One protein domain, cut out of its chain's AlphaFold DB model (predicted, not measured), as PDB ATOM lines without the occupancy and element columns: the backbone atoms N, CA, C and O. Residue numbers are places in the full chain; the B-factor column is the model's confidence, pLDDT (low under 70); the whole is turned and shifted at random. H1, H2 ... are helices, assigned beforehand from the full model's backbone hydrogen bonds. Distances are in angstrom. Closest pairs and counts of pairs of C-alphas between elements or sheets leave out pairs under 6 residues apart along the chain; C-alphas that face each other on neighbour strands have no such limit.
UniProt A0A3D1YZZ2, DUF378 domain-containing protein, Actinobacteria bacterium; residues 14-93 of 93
ATOM      1  N   THR A  14      28.632   5.993 -41.618       86.50
ATOM      2  CA  THR A  14      28.244   4.644 -42.046       86.50
ATOM      3  C   THR A  14      28.317   4.501 -43.569       86.50
ATOM      4  O   THR A  14      28.883   3.530 -44.070       86.50
ATOM      5  N   VAL A  15      27.825   5.492 -44.319       88.44
ATOM      6  CA  VAL A  15      27.866   5.486 -45.793       88.44
ATOM      7  C   VAL A  15      29.302   5.517 -46.319       88.44
ATOM      8  O   VAL A  15      29.625   4.779 -47.247       88.44
ATOM      9  N   VAL A  16      30.185   6.317 -45.712       88.62
ATOM     10  CA  VAL A  16      31.603   6.388 -46.102       88.62
ATOM     11  C   VAL A  16      32.307   5.050 -45.880       88.62
ATOM     12  O   VAL A  16      33.047   4.608 -46.757       88.62
ATOM     13  N   VAL A  17      32.050   4.376 -44.754       88.25
ATOM     14  CA  VAL A  17      32.608   3.042 -44.471       88.25
ATOM     15  C   VAL A  17      32.130   2.025 -45.507       88.25
ATOM     16  O   VAL A  17      32.954   1.330 -46.103       88.25
ATOM     17  N   ILE A  18      30.820   1.967 -45.765       91.31
ATOM     18  CA  ILE A  18      30.238   1.045 -46.751       91.31
ATOM     19  C   ILE A  18      30.812   1.317 -48.148       91.31
ATOM     20  O   ILE A  18      31.212   0.385 -48.845       91.31
ATOM     21  N   GLY A  19      30.913   2.589 -48.541       90.75
ATOM     22  CA  GLY A  19      31.482   2.998 -49.821       90.75
ATOM     23  C   GLY A  19      32.951   2.604 -49.958       90.75
ATOM     24  O   GLY A  19      33.312   1.951 -50.933       90.75
ATOM     25  N   ALA A  20      33.798   2.950 -48.983       90.88
ATOM     26  CA  ALA A  20      35.229   2.638 -49.019       90.88
ATOM     27  C   ALA A  20      35.487   1.129 -49.143       90.88
ATOM     28  O   ALA A  20      36.330   0.710 -49.939       90.88
ATOM     29  N   LEU A  21      34.718   0.317 -48.411       90.19
ATOM     30  CA  LEU A  21      34.767  -1.136 -48.539       90.19
ATOM     31  C   LEU A  21      34.335  -1.574 -49.944       90.19
ATOM     32  O   LEU A  21      35.104  -2.262 -50.609       90.19
ATOM     33  N   ASN A  22      33.173  -1.133 -50.440       91.88
ATOM     34  CA  ASN A  22      32.688  -1.531 -51.766       91.88
ATOM     35  C   ASN A  22      33.687  -1.189 -52.883       91.88
ATOM     36  O   ASN A  22      34.056  -2.056 -53.668       91.88
ATOM     37  N   TRP A  23      34.187   0.050 -52.921       91.00
ATOM     38  CA  TRP A  23      35.157   0.486 -53.929       91.00
ATOM     39  C   TRP A  23      36.478  -0.292 -53.844       91.00
ATOM     40  O   TRP A  23      37.053  -0.636 -54.877       91.00
ATOM     41  N   GLY A  24      36.923  -0.647 -52.634       90.69
ATOM     42  CA  GLY A  24      38.063  -1.542 -52.444       90.69
ATOM     43  C   GLY A  24      37.817  -2.932 -53.039       90.69
ATOM     44  O   GLY A  24      38.641  -3.424 -53.812       90.69
ATOM     45  N   LEU A  25      36.668  -3.550 -52.743       89.06
ATOM     46  CA  LEU A  25      36.312  -4.864 -53.289       89.06
ATOM     47  C   LEU A  25      36.186  -4.841 -54.824       89.06
ATOM     48  O   LEU A  25      36.660  -5.767 -55.488       89.06
ATOM     49  N   VAL A  26      35.646  -3.763 -55.402       89.94
ATOM     50  CA  VAL A  26      35.566  -3.576 -56.859       89.94
ATOM     51  C   VAL A  26      36.965  -3.461 -57.478       89.94
ATOM     52  O   VAL A  26      37.240  -4.085 -58.501       89.94
ATOM     53  N   GLY A  27      37.886  -2.722 -56.856       87.62
ATOM     54  CA  GLY A  27      39.254  -2.571 -57.360       87.62
ATOM     55  C   GLY A  27      40.069  -3.871 -57.343       87.62
ATOM     56  O   GLY A  27      40.663  -4.250 -58.359       87.62
ATOM     57  N   PHE A  28      40.072  -4.581 -56.210       86.50
ATOM     58  CA  PHE A  28      40.884  -5.791 -56.025       86.50
ATOM     59  C   PHE A  28      40.248  -7.038 -56.647       86.50
ATOM     60  O   PHE A  28      40.912  -7.766 -57.385       86.50
ATOM     61  N   PHE A  29      38.958  -7.260 -56.394       86.69
ATOM     62  CA  PHE A  29      38.273  -8.518 -56.697       86.69
ATOM     63  C   PHE A  29      37.207  -8.391 -57.797       86.69
ATOM     64  O   PHE A  29      36.577  -9.389 -58.130       86.69
ATOM     65  N   ASN A  30      37.005  -7.199 -58.385       85.12
ATOM     66  CA  ASN A  30      35.866  -6.885 -59.275       85.12
ATOM     67  C   ASN A  30      34.505  -7.218 -58.653       85.12
ATOM     68  O   ASN A  30      33.544  -7.506 -59.366       85.12
ATOM     69  N   PHE A  31      34.429  -7.203 -57.325       85.38
ATOM     70  CA  PHE A  31      33.240  -7.588 -56.594       85.38
ATOM     71  C   PHE A  31      32.517  -6.343 -56.095       85.38
ATOM     72  O   PHE A  31      33.069  -5.581 -55.305       85.38
ATOM     73  N   ASP A  32      31.281  -6.150 -56.549       87.94
ATOM     74  CA  ASP A  32      30.419  -5.054 -56.112       87.94
ATOM     75  C   ASP A  32      29.394  -5.579 -55.098       87.94
ATOM     76  O   ASP A  32      28.390  -6.201 -55.452       87.94
ATOM     77  N   LEU A  33      29.668  -5.339 -53.815       85.88
ATOM     78  CA  LEU A  33      28.823  -5.749 -52.695       85.88
ATOM     79  C   LEU A  33      27.474  -5.021 -52.709       85.88
ATOM     80  O   LEU A  33      26.451  -5.603 -52.350       85.88
ATOM     81  N   VAL A  34      27.455  -3.751 -53.127       87.00
ATOM     82  CA  VAL A  34      26.218  -2.961 -53.180       87.00
ATOM     83  C   VAL A  34      25.280  -3.534 -54.239       87.00
ATOM     84  O   VAL A  34      24.098  -3.721 -53.956       87.00
ATOM     85  N   ARG A  35      25.800  -3.898 -55.419       86.44
ATOM     86  CA  ARG A  35      25.008  -4.591 -56.456       86.44
ATOM     87  C   ARG A  35      24.568  -5.986 -56.026       86.44
ATOM     88  O   ARG A  35      23.447  -6.373 -56.340       86.44
ATOM     89  N   ALA A  36      25.402  -6.707 -55.277       85.94
ATOM     90  CA  ALA A  36      25.057  -8.031 -54.767       85.94
ATOM     91  C   ALA A  36      23.847  -8.009 -53.812       85.94
ATOM     92  O   ALA A  36      23.044  -8.936 -53.830       85.94
ATOM     93  N   ILE A  37      23.719  -6.964 -52.983       85.50
ATOM     94  CA  ILE A  37      22.671  -6.869 -51.951       85.50
ATOM     95  C   ILE A  37      21.440  -6.090 -52.437       85.50
ATOM     96  O   ILE A  37      20.315  -6.478 -52.136       85.50
ATOM     97  N   PHE A  38      21.640  -4.982 -53.155       84.69
ATOM     98  CA  PHE A  38      20.572  -4.041 -53.528       84.69
ATOM     99  C   PHE A  38      20.286  -3.987 -55.035       84.69
ATOM    100  O   PHE A  38      19.373  -3.277 -55.454       84.69
ATOM    101  N   GLY A  39      21.082  -4.677 -55.852       78.12
ATOM    102  CA  GLY A  39      20.925  -4.727 -57.302       78.12
ATOM    103  C   GLY A  39      20.170  -5.967 -57.777       78.12
ATOM    104  O   GLY A  39      19.352  -6.548 -57.072       78.12
ATOM    105  N   ASP A  40      20.483  -6.390 -58.995       77.38
ATOM    106  CA  ASP A  40      19.965  -7.604 -59.635       77.38
ATOM    107  C   ASP A  40      20.668  -8.894 -59.167       77.38
ATOM    108  O   ASP A  40      20.430  -9.966 -59.719       77.38
ATOM    109  N   GLY A  41      21.558  -8.798 -58.176       69.94
ATOM    110  CA  GLY A  41      22.385  -9.910 -57.717       69.94
ATOM    111  C   GLY A  41      23.561 -10.238 -58.645       69.94
ATOM    112  O   GLY A  41      24.208 -11.266 -58.447       69.94
ATOM    113  N   SER A  42      23.874  -9.399 -59.644       70.38
ATOM    114  CA  SER A  42      25.050  -9.605 -60.497       70.38
ATOM    115  C   SER A  42      26.356  -9.423 -59.708       70.38
ATOM    116  O   SER A  42      26.679  -8.352 -59.193       70.38
ATOM    117  N   LEU A  43      27.131 -10.507 -59.612       66.12
ATOM    118  CA  LEU A  43      28.420 -10.551 -58.921       66.12
ATOM    119  C   LEU A  43      29.532 -10.265 -59.929       66.12
ATOM    120  O   LEU A  43      30.200 -11.170 -60.423       66.12
ATOM    121  N   GLY A  44      29.698  -8.998 -60.285       66.12
ATOM    122  CA  GLY A  44      30.799  -8.594 -61.148       66.12
ATOM    123  C   GLY A  44      30.522  -7.313 -61.902       66.12
ATOM    124  O   GLY A  44      29.432  -7.091 -62.422       66.12
ATOM    125  N   THR A  45      31.538  -6.470 -62.016       69.31
ATOM    126  CA  THR A  45      31.457  -5.289 -62.871       69.31
ATOM    127  C   THR A  45      32.063  -5.611 -64.240       69.31
ATOM    128  O   THR A  45      33.236  -5.352 -64.518       69.31
ATOM    129  N   SER A  46      31.268  -6.231 -65.112       61.84
ATOM    130  CA  SER A  46      31.667  -6.521 -66.492       61.84
ATOM    131  C   SER A  46      31.815  -5.212 -67.278       61.84
ATOM    132  O   SER A  46      30.820  -4.547 -67.564       61.84
ATOM    133  N   GLY A  47      33.056  -4.828 -67.599       73.19
ATOM    134  CA  GLY A  47      33.369  -3.631 -68.396       73.19
ATOM    135  C   GLY A  47      34.301  -2.607 -67.739       73.19
ATOM    136  O   GLY A  47      34.546  -1.558 -68.330       73.19
ATOM    137  N   ILE A  48      34.848  -2.871 -66.545       75.44
ATOM    138  CA  ILE A  48      35.829  -1.958 -65.937       75.44
ATOM    139  C   ILE A  48      37.189  -2.093 -66.645       75.44
ATOM    140  O   ILE A  48      37.788  -3.169 -66.670       75.44
ATOM    141  N   SER A  49      37.718  -0.981 -67.161       84.38
ATOM    142  CA  SER A  49      39.102  -0.900 -67.649       84.38
ATOM    143  C   SER A  49      40.112  -1.201 -66.531       84.38
ATOM    144  O   SER A  49      39.912  -0.811 -65.380       84.38
ATOM    145  N   ALA A  50      41.244  -1.834 -66.857       80.69
ATOM    146  CA  ALA A  50      42.305  -2.134 -65.886       80.69
ATOM    147  C   ALA A  50      42.763  -0.887 -65.101       80.69
ATOM    148  O   ALA A  50      43.032  -0.973 -63.905       80.69
ATOM    149  N   ILE A  51      42.762   0.283 -65.745       86.56
ATOM    150  CA  ILE A  51      43.090   1.571 -65.117       86.56
ATOM    151  C   ILE A  51      42.050   1.949 -64.053       86.56
ATOM    152  O   ILE A  51      42.403   2.333 -62.941       86.56
ATOM    153  N   SER A  52      40.763   1.795 -64.358       86.94
ATOM    154  CA  SER A  52      39.679   2.103 -63.423       86.94
ATOM    155  C   SER A  52      39.703   1.187 -62.194       86.94
ATOM    156  O   SER A  52      39.430   1.652 -61.093       86.94
ATOM    157  N   ARG A  53      40.119  -0.081 -62.339       84.50
ATOM    158  CA  ARG A  53      40.313  -0.992 -61.193       84.50
ATOM    159  C   ARG A  53      41.395  -0.503 -60.236       84.50
ATOM    160  O   ARG A  53      41.199  -0.544 -59.026       84.50
ATOM    161  N   VAL A  54      42.513  -0.006 -60.771       88.38
ATOM    162  CA  VAL A  54      43.586   0.580 -59.955       88.38
ATOM    163  C   VAL A  54      43.077   1.815 -59.216       88.38
ATOM    164  O   VAL A  54      43.308   1.938 -58.017       88.38
ATOM    165  N   ILE A  55      42.322   2.687 -59.892       91.00
ATOM    166  CA  ILE A  55      41.711   3.861 -59.254       91.00
ATOM    167  C   ILE A  55      40.773   3.427 -58.123       91.00
ATOM    168  O   ILE A  55      40.888   3.949 -57.020       91.00
ATOM    169  N   PHE A  56      39.898   2.444 -58.341       90.50
ATOM    170  CA  PHE A  56      38.990   1.960 -57.298       90.50
ATOM    171  C   PHE A  56      39.717   1.304 -56.124       90.50
ATOM    172  O   PHE A  56      39.354   1.554 -54.976       90.50
ATOM    173  N   ALA A  57      40.794   0.557 -56.378       87.81
ATOM    174  CA  ALA A  57      41.633   0.005 -55.319       87.81
ATOM    175  C   ALA A  57      42.277   1.122 -54.478       87.81
ATOM    176  O   ALA A  57      42.211   1.088 -53.249       87.81
ATOM    177  N   VAL A  58      42.835   2.151 -55.127       90.75
ATOM    178  CA  VAL A  58      43.425   3.315 -54.446       90.75
ATOM    179  C   VAL A  58      42.364   4.095 -53.669       90.75
ATOM    180  O   VAL A  58      42.608   4.458 -52.523       90.75
ATOM    181  N   VAL A  59      41.178   4.307 -54.243       92.44
ATOM    182  CA  VAL A  59      40.050   4.980 -53.577       92.44
ATOM    183  C   VAL A  59      39.582   4.192 -52.354       92.44
ATOM    184  O   VAL A  59      39.392   4.789 -51.297       92.44
ATOM    185  N   GLY A  60      39.446   2.867 -52.449       90.50
ATOM    186  CA  GLY A  60      39.066   2.020 -51.316       90.50
ATOM    187  C   GLY A  60      40.081   2.085 -50.170       90.50
ATOM    188  O   GLY A  60      39.708   2.289 -49.014       90.50
ATOM    189  N   VAL A  61      41.376   2.008 -50.493       90.12
ATOM    190  CA  VAL A  61      42.464   2.135 -49.506       90.12
ATOM    191  C   VAL A  61      42.512   3.544 -48.901       90.12
ATOM    192  O   VAL A  61      42.626   3.685 -47.682       90.12
ATOM    193  N   ALA A  62      42.376   4.591 -49.718       89.38
ATOM    194  CA  ALA A  62      42.355   5.979 -49.259       89.38
ATOM    195  C   ALA A  62      41.134   6.279 -48.377       89.38
ATOM    196  O   ALA A  62      41.257   6.986 -47.373       89.38
ATOM    197  N   GLY A  63      39.969   5.712 -48.702       86.94
ATOM    198  CA  GLY A  63      38.760   5.802 -47.887       86.94
ATOM    199  C   GLY A  63      38.955   5.161 -46.513       86.94
ATOM    200  O   GLY A  63      38.675   5.793 -45.492       86.94
ATOM    201  N   LEU A  64      39.533   3.956 -46.469       86.00
ATOM    202  CA  LEU A  64      39.825   3.260 -45.213       86.00
ATOM    203  C   LEU A  64      40.856   4.016 -44.357       86.00
ATOM    204  O   LEU A  64      40.676   4.167 -43.146       86.00
ATOM    205  N   TYR A  65      41.901   4.560 -44.987       86.06
ATOM    206  CA  TYR A  65      42.896   5.391 -44.306       86.06
ATOM    207  C   TYR A  65      42.301   6.703 -43.777       86.06
ATOM    208  O   TYR A  65      42.634   7.136 -42.675       86.06
ATOM    209  N   SER A  66      41.383   7.323 -44.521       82.94
ATOM    210  CA  SER A  66      40.704   8.552 -44.095       82.94
ATOM    211  C   SER A  66      39.848   8.319 -42.851       82.94
ATOM    212  O   SER A  66      39.899   9.127 -41.926       82.94
ATOM    213  N   ILE A  67      39.143   7.184 -42.773       82.88
ATOM    214  CA  ILE A  67      38.391   6.776 -41.574       82.88
ATOM    215  C   ILE A  67      39.335   6.628 -40.370       82.88
ATOM    216  O   ILE A  67      39.054   7.158 -39.295       82.88
ATOM    217  N   TYR A  68      40.485   5.972 -40.548       81.75
ATOM    218  CA  TYR A  68      41.498   5.830 -39.496       81.75
ATOM    219  C   TYR A  68      42.111   7.174 -39.061       81.75
ATOM    220  O   TYR A  68      42.323   7.429 -37.875       81.75
ATOM    221  N   SER A  69      42.382   8.068 -40.008       79.88
ATOM    222  CA  SER A  69      42.904   9.402 -39.703       79.88
ATOM    223  C   SER A  69      41.888  10.231 -38.909       79.88
ATOM    224  O   SER A  69      42.255  10.902 -37.942       79.88
ATOM    225  N   LEU A  70      40.598  10.126 -39.250       78.06
ATOM    226  CA  LEU A  70      39.519  10.836 -38.565       78.06
ATOM    227  C   LEU A  70      39.396  10.413 -37.092       78.06
ATOM    228  O   LEU A  70      39.280  11.270 -36.215       78.06
ATOM    229  N   THR A  71      39.491   9.112 -36.789       75.81
ATOM    230  CA  THR A  71      39.443   8.619 -35.397       75.81
ATOM    231  C   THR A  71      40.647   9.096 -34.580       75.81
ATOM    232  O   THR A  71      40.515   9.451 -33.402       75.81
ATOM    233  N   LYS A  72      41.824   9.203 -35.209       71.75
ATOM    234  CA  LYS A  72      43.027   9.758 -34.578       71.75
ATOM    235  C   LYS A  72      42.923  11.272 -34.347       71.75
ATOM    236  O   LYS A  72      43.285  11.746 -33.268       71.75
ATOM    237  N   ALA A  73      42.415  12.026 -35.319       71.31
ATOM    238  CA  ALA A  73      42.249  13.477 -35.220       71.31
ATOM    239  C   ALA A  73      41.228  13.866 -34.138       71.31
ATOM    240  O   ALA A  73      41.515  14.730 -33.307       71.31
ATOM    241  N   ALA A  74      40.096  13.156 -34.065       66.75
ATOM    242  CA  ALA A  74      39.108  13.332 -32.998       66.75
ATOM    243  C   ALA A  74      39.732  13.135 -31.601       66.75
ATOM    244  O   ALA A  74      39.455  13.881 -30.661       66.75
ATOM    245  N   SER A  75      40.652  12.177 -31.478       61.75
ATOM    246  CA  SER A  75      41.363  11.895 -30.227       61.75
ATOM    247  C   SER A  75      42.380  12.985 -29.856       61.75
ATOM    248  O   SER A  75      42.552  13.300 -28.677       61.75
ATOM    249  N   ALA A  76      43.038  13.600 -30.844       66.12
ATOM    250  CA  ALA A  76      44.027  14.659 -30.634       66.12
ATOM    251  C   ALA A  76      43.400  15.977 -30.149       66.12
ATOM    252  O   ALA A  76      43.979  16.660 -29.304       66.12
ATOM    253  N   GLN A  77      42.187  16.295 -30.604       61.91
ATOM    254  CA  GLN A  77      41.462  17.500 -30.195       61.91
ATOM    255  C   GLN A  77      41.145  17.506 -28.691       61.91
ATOM    256  O   GLN A  77      41.203  18.547 -28.042       61.91
ATOM    257  N   SER A  78      40.924  16.321 -28.108       60.06
ATOM    258  CA  SER A  78      40.770  16.183 -26.659       60.06
ATOM    259  C   SER A  78      42.032  16.578 -25.898       60.06
ATOM    260  O   SER A  78      41.911  17.030 -24.770       60.06
ATOM    261  N   ARG A  79      43.233  16.424 -26.480       63.97
ATOM    262  CA  ARG A  79      44.520  16.668 -25.809       63.97
ATOM    263  C   ARG A  79      44.915  18.138 -25.736       63.97
ATOM    264  O   ARG A  79      45.511  18.523 -24.737       63.97
ATOM    265  N   LEU A  80      44.535  18.931 -26.735       69.81
ATOM    266  CA  LEU A  80      44.902  20.346 -26.859       69.81
ATOM    267  C   LEU A  80      44.004  21.302 -26.066       69.81
ATOM    268  O   LEU A  80      44.269  22.499 -26.051       69.81
ATOM    269  N   MET A  81      42.968  20.801 -25.388       70.62
ATOM    270  CA  MET A  81      42.231  21.617 -24.425       70.62
ATOM    271  C   MET A  81      43.162  22.009 -23.268       70.62
ATOM    272  O   MET A  81      43.651  21.097 -22.580       70.62
ATOM    273  N   PRO A  82      43.384  23.322 -23.038       78.25
ATOM    274  CA  PRO A  82      44.132  23.817 -21.889       78.25
ATOM    275  C   PRO A  82      43.584  23.204 -20.603       78.25
ATOM    276  O   PRO A  82      42.369  23.044 -20.454       78.25
ATOM    277  N   VAL A  83      44.476  22.830 -19.685       78.88
ATOM    278  CA  VAL A  83      44.115  22.131 -18.439       78.88
ATOM    279  C   VAL A  83      43.053  22.915 -17.655       78.88
ATOM    280  O   VAL A  83      42.101  22.318 -17.161       78.88
ATOM    281  N   GLU A  84      43.141  24.245 -17.661       82.19
ATOM    282  CA  GLU A  84      42.175  25.154 -17.030       82.19
ATOM    283  C   GLU A  84      40.757  25.027 -17.610       82.19
ATOM    284  O   GLU A  84      39.775  25.005 -16.865       82.19
ATOM    285  N   GLU A  85      40.627  24.872 -18.930       80.81
ATOM    286  CA  GLU A  85      39.332  24.715 -19.599       80.81
ATOM    287  C   GLU A  85      38.722  23.338 -19.287       80.81
ATOM    288  O   GLU A  85      37.516  23.217 -19.066       80.81
ATOM    289  N   ARG A  86      39.558  22.295 -19.171       76.38
ATOM    290  CA  ARG A  86      39.104  20.960 -18.743       76.38
ATOM    291  C   ARG A  86      38.621  20.944 -17.302       76.38
ATOM    292  O   ARG A  86      37.632  20.276 -16.995       76.38
ATOM    293  N   GLU A  87      39.324  21.642 -16.417       80.50
ATOM    294  CA  GLU A  87      38.921  21.781 -15.020       80.50
ATOM    295  C   GLU A  87      37.634  22.589 -14.885       80.50
ATOM    296  O   GLU A  87      36.761  22.202 -14.105       80.50
ATOM    297  N   ARG A  88      37.469  23.651 -15.685       85.25
ATOM    298  CA  ARG A  88      36.192  24.362 -15.803       85.25
ATOM    299  C   ARG A  88      35.086  23.410 -16.221       85.25
ATOM    300  O   ARG A  88      34.122  23.285 -15.479       85.25
ATOM    301  N   MET A  89      35.243  22.687 -17.331       78.56
ATOM    302  CA  MET A  89      34.212  21.774 -17.844       78.56
ATOM    303  C   MET A  89      33.815  20.673 -16.850       78.56
ATOM    304  O   MET A  89      32.649  20.299 -16.807       78.56
ATOM    305  N   ARG A  90      34.747  20.190 -16.016       82.62
ATOM    306  CA  ARG A  90      34.460  19.219 -14.945       82.62
ATOM    307  C   ARG A  90      33.681  19.786 -13.759       82.62
ATOM    308  O   ARG A  90      33.055  19.013 -13.052       82.62
ATOM    309  N   LYS A  91      33.750  21.096 -13.506       81.38
ATOM    310  CA  LYS A  91      33.036  21.750 -12.395       81.38
ATOM    311  C   LYS A  91      31.614  22.187 -12.766       81.38
ATOM    312  O   LYS A  91      30.847  22.512 -11.867       81.38
ATOM    313  N   VAL A  92      31.279  22.236 -14.061       74.50
ATOM    314  CA  VAL A  92      29.951  22.645 -14.571       74.50
ATOM    315  C   VAL A  92      29.064  21.477 -15.018       74.50
ATOM    316  O   VAL A  92      27.907  21.717 -15.355       74.50
ATOM    317  N   ALA A  93      29.599  20.253 -15.066       66.19
ATOM    318  CA  ALA A  93      28.879  19.023 -15.411       66.19
ATOM    319  C   ALA A  93      28.482  18.258 -14.146       66.19
ATOM    320  O   ALA A  93      27.369  17.688 -14.148       66.19
TER     321      ALA A  93
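Overview. This is residues 14 to 93 of the 93 residues of the protein "DUF378 domain-containing protein" of Actinobacteria bacterium (UniProt A0A3D1YZZ2). One long helix, H3, makes the length of a rod; H1 packs on its first half, running back the opposite way, and short H2 sits beyond H1, away from H3. At the far end H4 sticks out, turned off H3's line into a corner. Printed are 80 residues with four named helices, H1 to H4, and no named strand: all helix, extended, radius of gyration of the C-alphas 19.9 A, spans 60 by 26 by 11 A.

Arrangement. H3, residues 50 to 79, touches H1, residues 14 to 29; their closest C-alphas, of Gly 60 and Gly 24, are 3.9 A apart. They run opposite ways at a shallow tilt of 34.7 degrees, only just short of steep. With residues 22 to 25 alone, H1 only just touches H2, residues 33 to 38, with 3 pairs of C-alphas within 8 A, the closest those of Asn 22 and Leu 33, 5.8 A. H4, residues 83 to 92, touches no helix. Every O i to N i+4 pair is within hydrogen-bond range in H1, H2 and H4; in H3, 24 of 26.

Along the chain. H3 runs 44.3 A from C-alpha 50 at (42.305, -2.134, -65.886) to C-alpha 79 at (44.520, 16.668, -25.809); H1 measures 22.1 A.

Size, cuts and confidence. The printed part has no cut; the link H2 to H3, 11 residues, is long. pLDDT is under 70 at residues 41, 43 to 46, 74 to 80 and 93.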